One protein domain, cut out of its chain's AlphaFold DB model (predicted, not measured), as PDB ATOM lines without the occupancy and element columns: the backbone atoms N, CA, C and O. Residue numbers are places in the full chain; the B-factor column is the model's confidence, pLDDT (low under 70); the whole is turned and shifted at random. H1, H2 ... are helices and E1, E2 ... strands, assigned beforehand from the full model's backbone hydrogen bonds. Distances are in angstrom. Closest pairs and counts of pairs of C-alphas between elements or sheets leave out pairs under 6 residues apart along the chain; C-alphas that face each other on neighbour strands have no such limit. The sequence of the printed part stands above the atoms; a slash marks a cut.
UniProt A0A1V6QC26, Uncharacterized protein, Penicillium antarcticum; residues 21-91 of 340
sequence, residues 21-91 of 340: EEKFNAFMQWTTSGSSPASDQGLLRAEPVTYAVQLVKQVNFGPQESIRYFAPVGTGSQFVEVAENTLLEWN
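AT A GLANCE: This is residues 21 to 91 of the 340 residues of an uncharacterized protein of Penicillium antarcticum (UniProt A0A1V6QC26). A long twisted hairpin, E1 and E2, makes the length; E3 folds back along E2, H1 and H2 pack on that end of the sheet, and H3 grazes it. The printed part has 71 residues, with named elements H1 H2 E1 E2 E3 H3, mixed in class; the strands form an antiparallel meander, each beside the one before. It is compact, radius of gyration of the C-alphas 12.7 A, spanning 40 by 29 by 23 A.

HOW THE PARTS SIT: Find H1, residues 21 to 32, on the sheet of E1, 53 to 58, E2, 64 to 73, and E3, 78 to 82; its closest C-alphas to E3 are Trp 30 and Gln 78, 6.4 A. H2, residues 41 to 45, is on it too, C-alphas Leu 44 and Val 73 being the closest to E2, 6.2 A. Look for N 55 and O 68, 2.8 A, and N 73 and O 78, 2.8 A, within hydrogen-bond range. H3, residues 84 to 89, only grazes the sheet. Every O i to N i+4 pair is within range in H1 and H3; H2 has 0 of 1, and 1 of 2 O i to N i+3.

IN THESE COORDINATES: From C-alpha 21 at (100.768, 96.609, 123.660) H1 runs 16.4 A; E1 runs 16.0 A, E2 26.8 A; H3 ends at C-alpha 89, at (105.826, 117.053, 137.254).

THE WHOLE: The printed part has no cut and no long link; pLDDT is under 70 at residues 34 to 48, 60 to 63 and 75 to 76.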
ATOM      1  N   GLU A  21     100.316  96.974 125.009       76.31
ATOM      2  CA  GLU A  21     100.768  96.609 123.660       76.31
ATOM      3  C   GLU A  21     100.091  97.483 122.595       76.31
ATOM      4  O   GLU A  21     100.748  97.969 121.679       76.31
ATOM      5  N   GLU A  22      98.797  97.781 122.753       79.31
ATOM      6  CA  GLU A  22      98.065  98.679 121.848       79.31
ATOM      7  C   GLU A  22      98.643 100.102 121.851       79.31
ATOM      8  O   GLU A  22      98.777 100.725 120.796       79.31
ATOM      9  N   LYS A  23      99.079 100.586 123.022       83.31
ATOM     10  CA  LYS A  23      99.712 101.905 123.186       83.31
ATOM     11  C   LYS A  23     101.072 101.967 122.489       83.31
ATOM     12  O   LYS A  23     101.403 102.976 121.866       83.31
ATOM     13  N   PHE A  24     101.849 100.885 122.572       83.50
ATOM     14  CA  PHE A  24     103.139 100.780 121.892       83.50
ATOM     15  C   PHE A  24     102.970 100.635 120.372       83.50
ATOM     16  O   PHE A  24     103.685 101.278 119.607       83.50
ATOM     17  N   ASN A  25     101.972  99.871 119.922       84.62
ATOM     18  CA  ASN A  25     101.650  99.732 118.501       84.62
ATOM     19  C   ASN A  25     101.266 101.077 117.867       84.62
ATOM     20  O   ASN A  25     101.736 101.377 116.769       84.62
ATOM     21  N   ALA A  26     100.489 101.914 118.562       84.62
ATOM     22  CA  ALA A  26     100.170 103.268 118.102       84.62
ATOM     23  C   ALA A  26     101.434 104.134 117.926       84.62
ATOM     24  O   ALA A  26     101.599 104.806 116.906       84.62
ATOM     25  N   PHE A  27     102.378 104.055 118.871       85.19
ATOM     26  CA  PHE A  27     103.669 104.743 118.771       85.19
ATOM     27  C   PHE A  27     104.515 104.248 117.586       85.19
ATOM     28  O   PHE A  27     105.067 105.048 116.825       85.19
ATOM     29  N   MET A  28     104.574 102.932 117.367       85.62
ATOM     30  CA  MET A  28     105.299 102.344 116.236       85.62
ATOM     31  C   MET A  28     104.674 102.714 114.878       85.62
ATOM     32  O   MET A  28     105.391 102.979 113.912       85.62
ATOM     33  N   GLN A  29     103.346 102.795 114.792       85.38
ATOM     34  CA  GLN A  29     102.655 103.263 113.583       85.38
ATOM     35  C   GLN A  29     102.944 104.741 113.290       85.38
ATOM     36  O   GLN A  29     103.171 105.121 112.139       85.38
ATOM     37  N   TRP A  30     103.000 105.575 114.328       85.94
ATOM     38  CA  TRP A  30     103.351 106.984 114.175       85.94
ATOM     39  C   TRP A  30     104.793 107.176 113.671       85.94
ATOM     40  O   TRP A  30     105.010 107.907 112.703       85.94
ATOM     41  N   THR A  31     105.773 106.468 114.249       83.19
ATOM     42  CA  THR A  31     107.185 106.579 113.824       83.19
ATOM     43  C   THR A  31     107.415 106.108 112.385       83.19
ATOM     44  O   THR A  31     108.182 106.721 111.643       83.19
ATOM     45  N   THR A  32     106.722 105.050 111.955       82.31
ATOM     46  CA  THR A  32     106.823 104.512 110.584       82.31
ATOM     47  C   THR A  32     106.130 105.381 109.536       82.31
ATOM     48  O   THR A  32     106.498 105.329 108.363       82.31
ATOM     49  N   SER A  33     105.200 106.244 109.947       76.25
ATOM     50  CA  SER A  33     104.512 107.192 109.060       76.25
ATOM     51  C   SER A  33     105.374 108.403 108.661       76.25
ATOM     52  O   SER A  33     104.873 109.322 108.018       76.25
ATOM     53  N   GLY A  34     106.658 108.445 109.053       64.44
ATOM     54  CA  GLY A  34     107.592 109.525 108.699       64.44
ATOM     55  C   GLY A  34     107.230 110.886 109.300       64.44
ATOM     56  O   GLY A  34     107.692 111.920 108.822       64.44
ATOM     57  N   SER A  35     106.375 110.896 110.323       67.12
ATOM     58  CA  SER A  35     105.913 112.113 110.982       67.12
ATOM     59  C   SER A  35     106.962 112.604 111.979       67.12
ATOM     60  O   SER A  35     107.391 111.859 112.857       67.12
ATOM     61  N   SER A  36     107.371 113.867 111.863       66.00
ATOM     62  CA  SER A  36     108.211 114.513 112.876       66.00
ATOM     63  C   SER A  36     107.442 114.666 114.196       66.00
ATOM     64  O   SER A  36     106.221 114.846 114.161       66.00
ATOM     65  N   PRO A  37     108.122 114.632 115.361       65.19
ATOM     66  CA  PRO A  37     107.494 114.980 116.634       65.19
ATOM     67  C   PRO A  37     106.876 116.371 116.529       65.19
ATOM     68  O   PRO A  37     107.512 117.307 116.037       65.19
ATOM     69  N   ALA A  38     105.619 116.499 116.957       64.00
ATOM     70  CA  ALA A  38     104.976 117.801 116.997       64.00
ATOM     71  C   ALA A  38     105.759 118.694 117.974       64.00
ATOM     72  O   ALA A  38     106.044 118.302 119.101       64.00
ATOM     73  N   SER A  39     106.164 119.878 117.512       58.12
ATOM     74  CA  SER A  39     107.086 120.754 118.251       58.12
ATOM     75  C   SER A  39     106.387 121.637 119.291       58.12
ATOM     76  O   SER A  39     107.040 122.463 119.926       58.12
ATOM     77  N   ASP A  40     105.070 121.504 119.446       59.81
ATOM     78  CA  ASP A  40     104.265 122.417 120.245       59.81
ATOM     79  C   ASP A  40     103.713 121.716 121.492       59.81
ATOM     80  O   ASP A  40     102.691 121.026 121.464       59.81
ATOM     81  N   GLN A  41     104.406 121.917 122.617       56.94
ATOM     82  CA  GLN A  41     103.961 121.464 123.939       56.94
ATOM     83  C   GLN A  41     102.621 122.096 124.368       56.94
ATOM     84  O   GLN A  41     101.994 121.616 125.314       56.94
ATOM     85  N   GLY A  42     102.141 123.134 123.666       55.75
ATOM     86  CA  GLY A  42     100.819 123.722 123.874       55.75
ATOM     87  C   GLY A  42      99.658 122.753 123.613       55.75
ATOM     88  O   GLY A  42      98.610 122.887 124.247       55.75
ATOM     89  N   LEU A  43      99.853 121.730 122.768       55.97
ATOM     90  CA  LEU A  43      98.837 120.710 122.458       55.97
ATOM     91  C   LEU A  43      98.587 119.709 123.598       55.97
ATOM     92  O   LEU A  43      97.515 119.111 123.654       55.97
ATOM     93  N   LEU A  44      99.530 119.552 124.532       58.69
ATOM     94  CA  LEU A  44      99.410 118.620 125.662       58.69
ATOM     95  C   LEU A  44      98.543 119.174 126.807       58.69
ATOM     96  O   LEU A  44      98.203 118.444 127.731       58.69
ATOM     97  N   ARG A  45      98.160 120.460 126.763       54.94
ATOM     98  CA  ARG A  45      97.355 121.109 127.818       54.94
ATOM     99  C   ARG A  45      95.850 120.849 127.725       54.94
ATOM    100  O   ARG A  45      95.131 121.237 128.642       54.94
ATOM    101  N   ALA A  46      95.364 120.249 126.638       52.50
ATOM    102  CA  ALA A  46      93.930 120.079 126.407       52.50
ATOM    103  C   ALA A  46      93.345 118.800 127.039       52.50
ATOM    104  O   ALA A  46      92.161 118.789 127.365       52.50
ATOM    105  N   GLU A  47      94.151 117.755 127.254       61.19
ATOM    106  CA  GLU A  47      93.694 116.473 127.808       61.19
ATOM    107  C   GLU A  47      94.734 115.860 128.760       61.19
ATOM    108  O   GLU A  47      95.936 116.041 128.552       61.19
ATOM    109  N   PRO A  48      94.306 115.130 129.809       67.62
ATOM    110  CA  PRO A  48      95.232 114.465 130.713       67.62
ATOM    111  C   PRO A  48      95.985 113.349 129.978       67.62
ATOM    112  O   PRO A  48      95.396 112.370 129.521       67.62
ATOM    113  N   VAL A  49      97.309 113.479 129.901       75.94
ATOM    114  CA  VAL A  49      98.187 112.443 129.353       75.94
ATOM    115  C   VAL A  49      98.165 111.232 130.292       75.94
ATOM    116  O   VAL A  49      98.460 111.354 131.476       75.94
ATOM    117  N   THR A  50      97.807 110.053 129.775       80.62
ATOM    118  CA  THR A  50      97.640 108.825 130.587       80.62
ATOM    119  C   THR A  50      98.805 107.841 130.486       80.62
ATOM    120  O   THR A  50      98.886 106.895 131.268       80.62
ATOM    121  N   TYR A  51      99.698 108.016 129.512       84.44
ATOM    122  CA  TYR A  51     100.911 107.217 129.340       84.44
ATOM    123  C   TYR A  51     101.984 108.027 128.607       84.44
ATOM    124  O   TYR A  51     101.664 108.938 127.847       84.44
ATOM    125  N   ALA A  52     103.247 107.655 128.798       85.94
ATOM    126  CA  ALA A  52     104.371 108.142 128.010       85.94
ATOM    127  C   ALA A  52     105.236 106.951 127.579       85.94
ATOM    128  O   ALA A  52     105.319 105.945 128.285       85.94
ATOM    129  N   VAL A  53     105.858 107.052 126.407       86.94
ATOM    130  CA  VAL A  53     106.755 106.034 125.854       86.94
ATOM    131  C   VAL A  53     108.196 106.491 126.043       86.94
ATOM    132  O   VAL A  53     108.565 107.581 125.609       86.94
ATOM    133  N   GLN A  54     109.011 105.648 126.674       87.12
ATOM    134  CA  GLN A  54     110.453 105.842 126.789       87.12
ATOM    135  C   GLN A  54     111.151 105.099 125.645       87.12
ATOM    136  O   GLN A  54     111.043 103.879 125.534       87.12
ATOM    137  N   LEU A  55     111.881 105.831 124.808       84.88
ATOM    138  CA  LEU A  55     112.740 105.273 123.772       84.88
ATOM    139  C   LEU A  55     114.185 105.297 124.266       84.88
ATOM    140  O   LEU A  55     114.736 106.370 124.513       84.88
ATOM    141  N   VAL A  56     114.791 104.118 124.388       83.56
ATOM    142  CA  VAL A  56     116.180 103.957 124.832       83.56
ATOM    143  C   VAL A  56     117.011 103.407 123.680       83.56
ATOM    144  O   VAL A  56     116.660 102.384 123.092       83.56
ATOM    145  N   LYS A  57     118.124 104.072 123.365       79.31
ATOM    146  CA  LYS A  57     119.122 103.574 122.417       79.31
ATOM    147  C   LYS A  57     120.290 102.962 123.185       79.31
ATOM    148  O   LYS A  57     120.940 103.642 123.976       79.31
ATOM    149  N   GLN A  58     120.569 101.690 122.920       78.06
ATOM    150  CA  GLN A  58     121.729 100.966 123.443       78.06
ATOM    151  C   GLN A  58     122.491 100.330 122.283       78.06
ATOM    152  O   GLN A  58     121.881  99.778 121.367       78.06
ATOM    153  N   VAL A  59     123.821 100.386 122.333       73.12
ATOM    154  CA  VAL A  59     124.691  99.688 121.379       73.12
ATOM    155  C   VAL A  59     125.299  98.479 122.078       73.12
ATOM    156  O   VAL A  59     125.892  98.612 123.142       73.12
ATOM    157  N   ASN A  60     125.133  97.294 121.484       61.62
ATOM    158  CA  ASN A  60     125.748  96.038 121.933       61.62
ATOM    159  C   ASN A  60     125.542  95.715 123.427       61.62
ATOM    160  O   ASN A  60     126.474  95.266 124.084       61.62
ATOM    161  N   PHE A  61     124.343  95.962 123.972       60.69
ATOM    162  CA  PHE A  61     124.033  95.775 125.404       60.69
ATOM    163  C   PHE A  61     124.937  96.576 126.368       60.69
ATOM    164  O   PHE A  61     124.960  96.303 127.565       60.69
ATOM    165  N   GLY A  62     125.660  97.575 125.853       62.09
ATOM    166  CA  GLY A  62     126.506  98.486 126.614       62.09
ATOM    167  C   GLY A  62     125.737  99.679 127.207       62.09
ATOM    168  O   GLY A  62     124.507  99.628 127.350       62.09
ATOM    169  N   PRO A  63     126.443 100.770 127.564       68.12
ATOM    170  CA  PRO A  63     125.825 101.942 128.179       68.12
ATOM    171  C   PRO A  63     124.724 102.540 127.294       68.12
ATOM    172  O   PRO A  63     124.770 102.471 126.063       68.12
ATOM    173  N   GLN A  64     123.707 103.119 127.935       75.81
ATOM    174  CA  GLN A  64     122.621 103.805 127.237       75.81
ATOM    175  C   GLN A  64     123.174 105.057 126.555       75.81
ATOM    176  O   GLN A  64     123.724 105.934 127.212       75.81
ATOM    177  N   GLU A  65     123.034 105.129 125.232       78.31
ATOM    178  CA  GLU A  65     123.520 106.265 124.445       78.31
ATOM    179  C   GLU A  65     122.534 107.430 124.465       78.31
ATOM    180  O   GLU A  65     122.935 108.592 124.454       78.31
ATOM    181  N   SER A  66     121.232 107.131 124.449       81.00
ATOM    182  CA  SER A  66     120.200 108.157 124.523       81.00
ATOM    183  C   SER A  66     118.894 107.633 125.103       81.00
ATOM    184  O   SER A  66     118.509 106.480 124.899       81.00
ATOM    185  N   ILE A  67     118.209 108.525 125.812       83.19
ATOM    186  CA  ILE A  67     116.868 108.329 126.351       83.19
ATOM    187  C   ILE A  67     116.019 109.494 125.856       83.19
ATOM    188  O   ILE A  67     116.415 110.653 125.987       83.19
ATOM    189  N   ARG A  68     114.866 109.191 125.264       84.75
ATOM    190  CA  ARG A  68     113.887 110.186 124.808       84.75
ATOM    191  C   ARG A  68     112.498 109.773 125.263       84.75
ATOM    192  O   ARG A  68     112.202 108.579 125.321       84.75
ATOM    193  N   TYR A  69     111.650 110.747 125.562       85.19
ATOM    194  CA  TYR A  69     110.309 110.503 126.077       85.19
ATOM    195  C   TYR A  69     109.253 111.089 125.150       85.19
ATOM    196  O   TYR A  69     109.400 112.210 124.671       85.19
ATOM    197  N   PHE A  70     108.176 110.342 124.923       86.88
ATOM    198  CA  PHE A  70     107.107 110.732 124.011       86.88
ATOM    199  C   PHE A  70     105.740 110.595 124.672       86.88
ATOM    200  O   PHE A  70     105.405 109.532 125.196       86.88
ATOM    201  N   ALA A  71     104.936 111.651 124.611       86.44
ATOM    202  CA  ALA A  71     103.556 111.659 125.082       86.44
ATOM    203  C   ALA A  71     102.584 111.679 123.887       86.44
ATOM    204  O   ALA A  71     102.844 112.393 122.913       86.44
ATOM    205  N   PRO A  72     101.480 110.913 123.928       86.50
ATOM    206  CA  PRO A  72     100.431 110.990 122.919       86.50
ATOM    207  C   PRO A  72      99.716 112.347 122.966       86.50
ATOM    208  O   PRO A  72      99.492 112.912 124.036       86.50
ATOM    209  N   VAL A  73      99.300 112.831 121.799       80.75
ATOM    210  CA  VAL A  73      98.419 113.994 121.649       80.75
ATOM    211  C   VAL A  73      97.015 113.510 121.290       80.75
ATOM    212  O   VAL A  73      96.843 112.742 120.338       80.75
ATOM    213  N   GLY A  74      96.009 113.956 122.047       73.75
ATOM    214  CA  GLY A  74      94.607 113.578 121.853       73.75
ATOM    215  C   GLY A  74      94.406 112.059 121.875       73.75
ATOM    216  O   GLY A  74      94.783 111.379 122.824       73.75
ATOM    217  N   THR A  75      93.871 111.499 120.789       66.81
ATOM    218  CA  THR A  75      93.503 110.073 120.678       66.81
ATOM    219  C   THR A  75      94.679 109.100 120.489       66.81
ATOM    220  O   THR A  75      94.450 107.922 120.220       66.81
ATOM    221  N   GLY A  76      95.933 109.554 120.611       68.31
ATOM    222  CA  GLY A  76      97.122 108.695 120.487       68.31
ATOM    223  C   GLY A  76      97.588 108.440 119.050       68.31
ATOM    224  O   GLY A  76      98.368 107.522 118.810       68.31
ATOM    225  N   SER A  77      97.128 109.253 118.095       73.75
ATOM    226  CA  SER A  77      97.554 109.197 116.685       73.75
ATOM    227  C   SER A  77      98.815 110.021 116.384       73.75
ATOM    228  O   SER A  77      99.445 109.838 115.344       73.75
ATOM    229  N   GLN A  78      99.199 110.920 117.291       81.38
ATOM    230  CA  GLN A  78     100.396 111.752 117.198       81.38
ATOM    231  C   GLN A  78     101.134 111.758 118.531       81.38
ATOM    232  O   GLN A  78     100.517 111.586 119.582       81.38
ATOM    233  N   PHE A  79     102.445 111.989 118.480       85.50
ATOM    234  CA  PHE A  79     103.296 112.042 119.662       85.50
ATOM    235  C   PHE A  79     104.143 113.317 119.684       85.50
ATOM    236  O   PHE A  79     104.604 113.805 118.646       85.50
ATOM    237  N   VAL A  80     104.345 113.845 120.890       85.50
ATOM    238  CA  VAL A  80     105.213 114.993 121.187       85.50
ATOM    239  C   VAL A  80     106.354 114.514 122.066       85.50
ATOM    240  O   VAL A  80     106.143 113.741 123.002       85.50
ATOM    241  N   GLU A  81     107.563 114.978 121.771       85.56
ATOM    242  CA  GLU A  81     108.710 114.752 122.642       85.56
ATOM    243  C   GLU A  81     108.604 115.633 123.891       85.56
ATOM    244  O   GLU A  81     108.408 116.849 123.809       85.56
ATOM    245  N   VAL A  82     108.726 115.007 125.057       85.31
ATOM    246  CA  VAL A  82     108.612 115.663 126.361       85.31
ATOM    247  C   VAL A  82     109.914 115.527 127.136       85.31
ATOM    248  O   VAL A  82     110.634 114.537 127.015       85.31
ATOM    249  N   ALA A  83     110.232 116.543 127.936       82.81
ATOM    250  CA  ALA A  83     111.381 116.489 128.826       82.81
ATOM    251  C   ALA A  83     111.079 115.581 130.026       82.81
ATOM    252  O   ALA A  83     109.940 115.499 130.486       82.81
ATOM    253  N   GLU A  84     112.114 114.950 130.579       82.62
ATOM    254  CA  GLU A  84     111.984 114.098 131.767       82.62
ATOM    255  C   GLU A  84     111.374 114.849 132.954       82.62
ATOM    256  O   GLU A  84     110.459 114.351 133.604       82.62
ATOM    257  N   ASN A  85     111.801 116.096 133.168       78.62
ATOM    258  CA  ASN A  85     111.271 116.951 134.230       78.62
ATOM    259  C   ASN A  85     109.749 117.133 134.119       78.62
ATOM    260  O   ASN A  85     109.058 117.129 135.131       78.62
ATOM    261  N   THR A  86     109.212 117.213 132.899       79.56
ATOM    262  CA  THR A  86     107.766 117.321 132.658       79.56
ATOM    263  C   THR A  86     107.031 116.036 133.045       79.56
ATOM    264  O   THR A  86     105.939 116.092 133.598       79.56
ATOM    265  N   LEU A  87     107.633 114.865 132.809       79.56
ATOM    266  CA  LEU A  87     107.057 113.592 133.249       79.56
ATOM    267  C   LEU A  87     107.053 113.449 134.775       79.56
ATOM    268  O   LEU A  87     106.099 112.900 135.329       79.56
ATOM    269  N   LEU A  88     108.093 113.958 135.442       76.81
ATOM    270  CA  LEU A  88     108.166 114.004 136.903       76.81
ATOM    271  C   LEU A  88     107.099 114.941 137.482       76.81
ATOM    272  O   LEU A  88     106.399 114.557 138.414       76.81
ATOM    273  N   GLU A  89     106.909 116.124 136.888       76.56
ATOM    274  CA  GLU A  89     105.826 117.053 137.254       76.56
ATOM    275  C   GLU A  89     104.433 116.424 137.084       76.56
ATOM    276  O   GLU A  89     103.522 116.688 137.870       76.56
ATOM    277  N   TRP A  90     104.264 115.559 136.081       78.00
ATOM    278  CA  TRP A  90     103.030 114.808 135.835       78.00
ATOM    279  C   TRP A  90     102.908 113.512 136.656       78.00
ATOM    280  O   TRP A  90     101.936 112.778 136.483       78.00
ATOM    281  N   ASN A  91     103.847 113.236 137.570       78.00
ATOM    282  CA  ASN A  91     103.876 112.052 138.435       78.00
ATOM    283  C   ASN A  91     103.847 110.704 137.682       78.00
ATOM    284  O   ASN A  91     103.255 109.731 138.159       78.00
TER     285      ASN A  91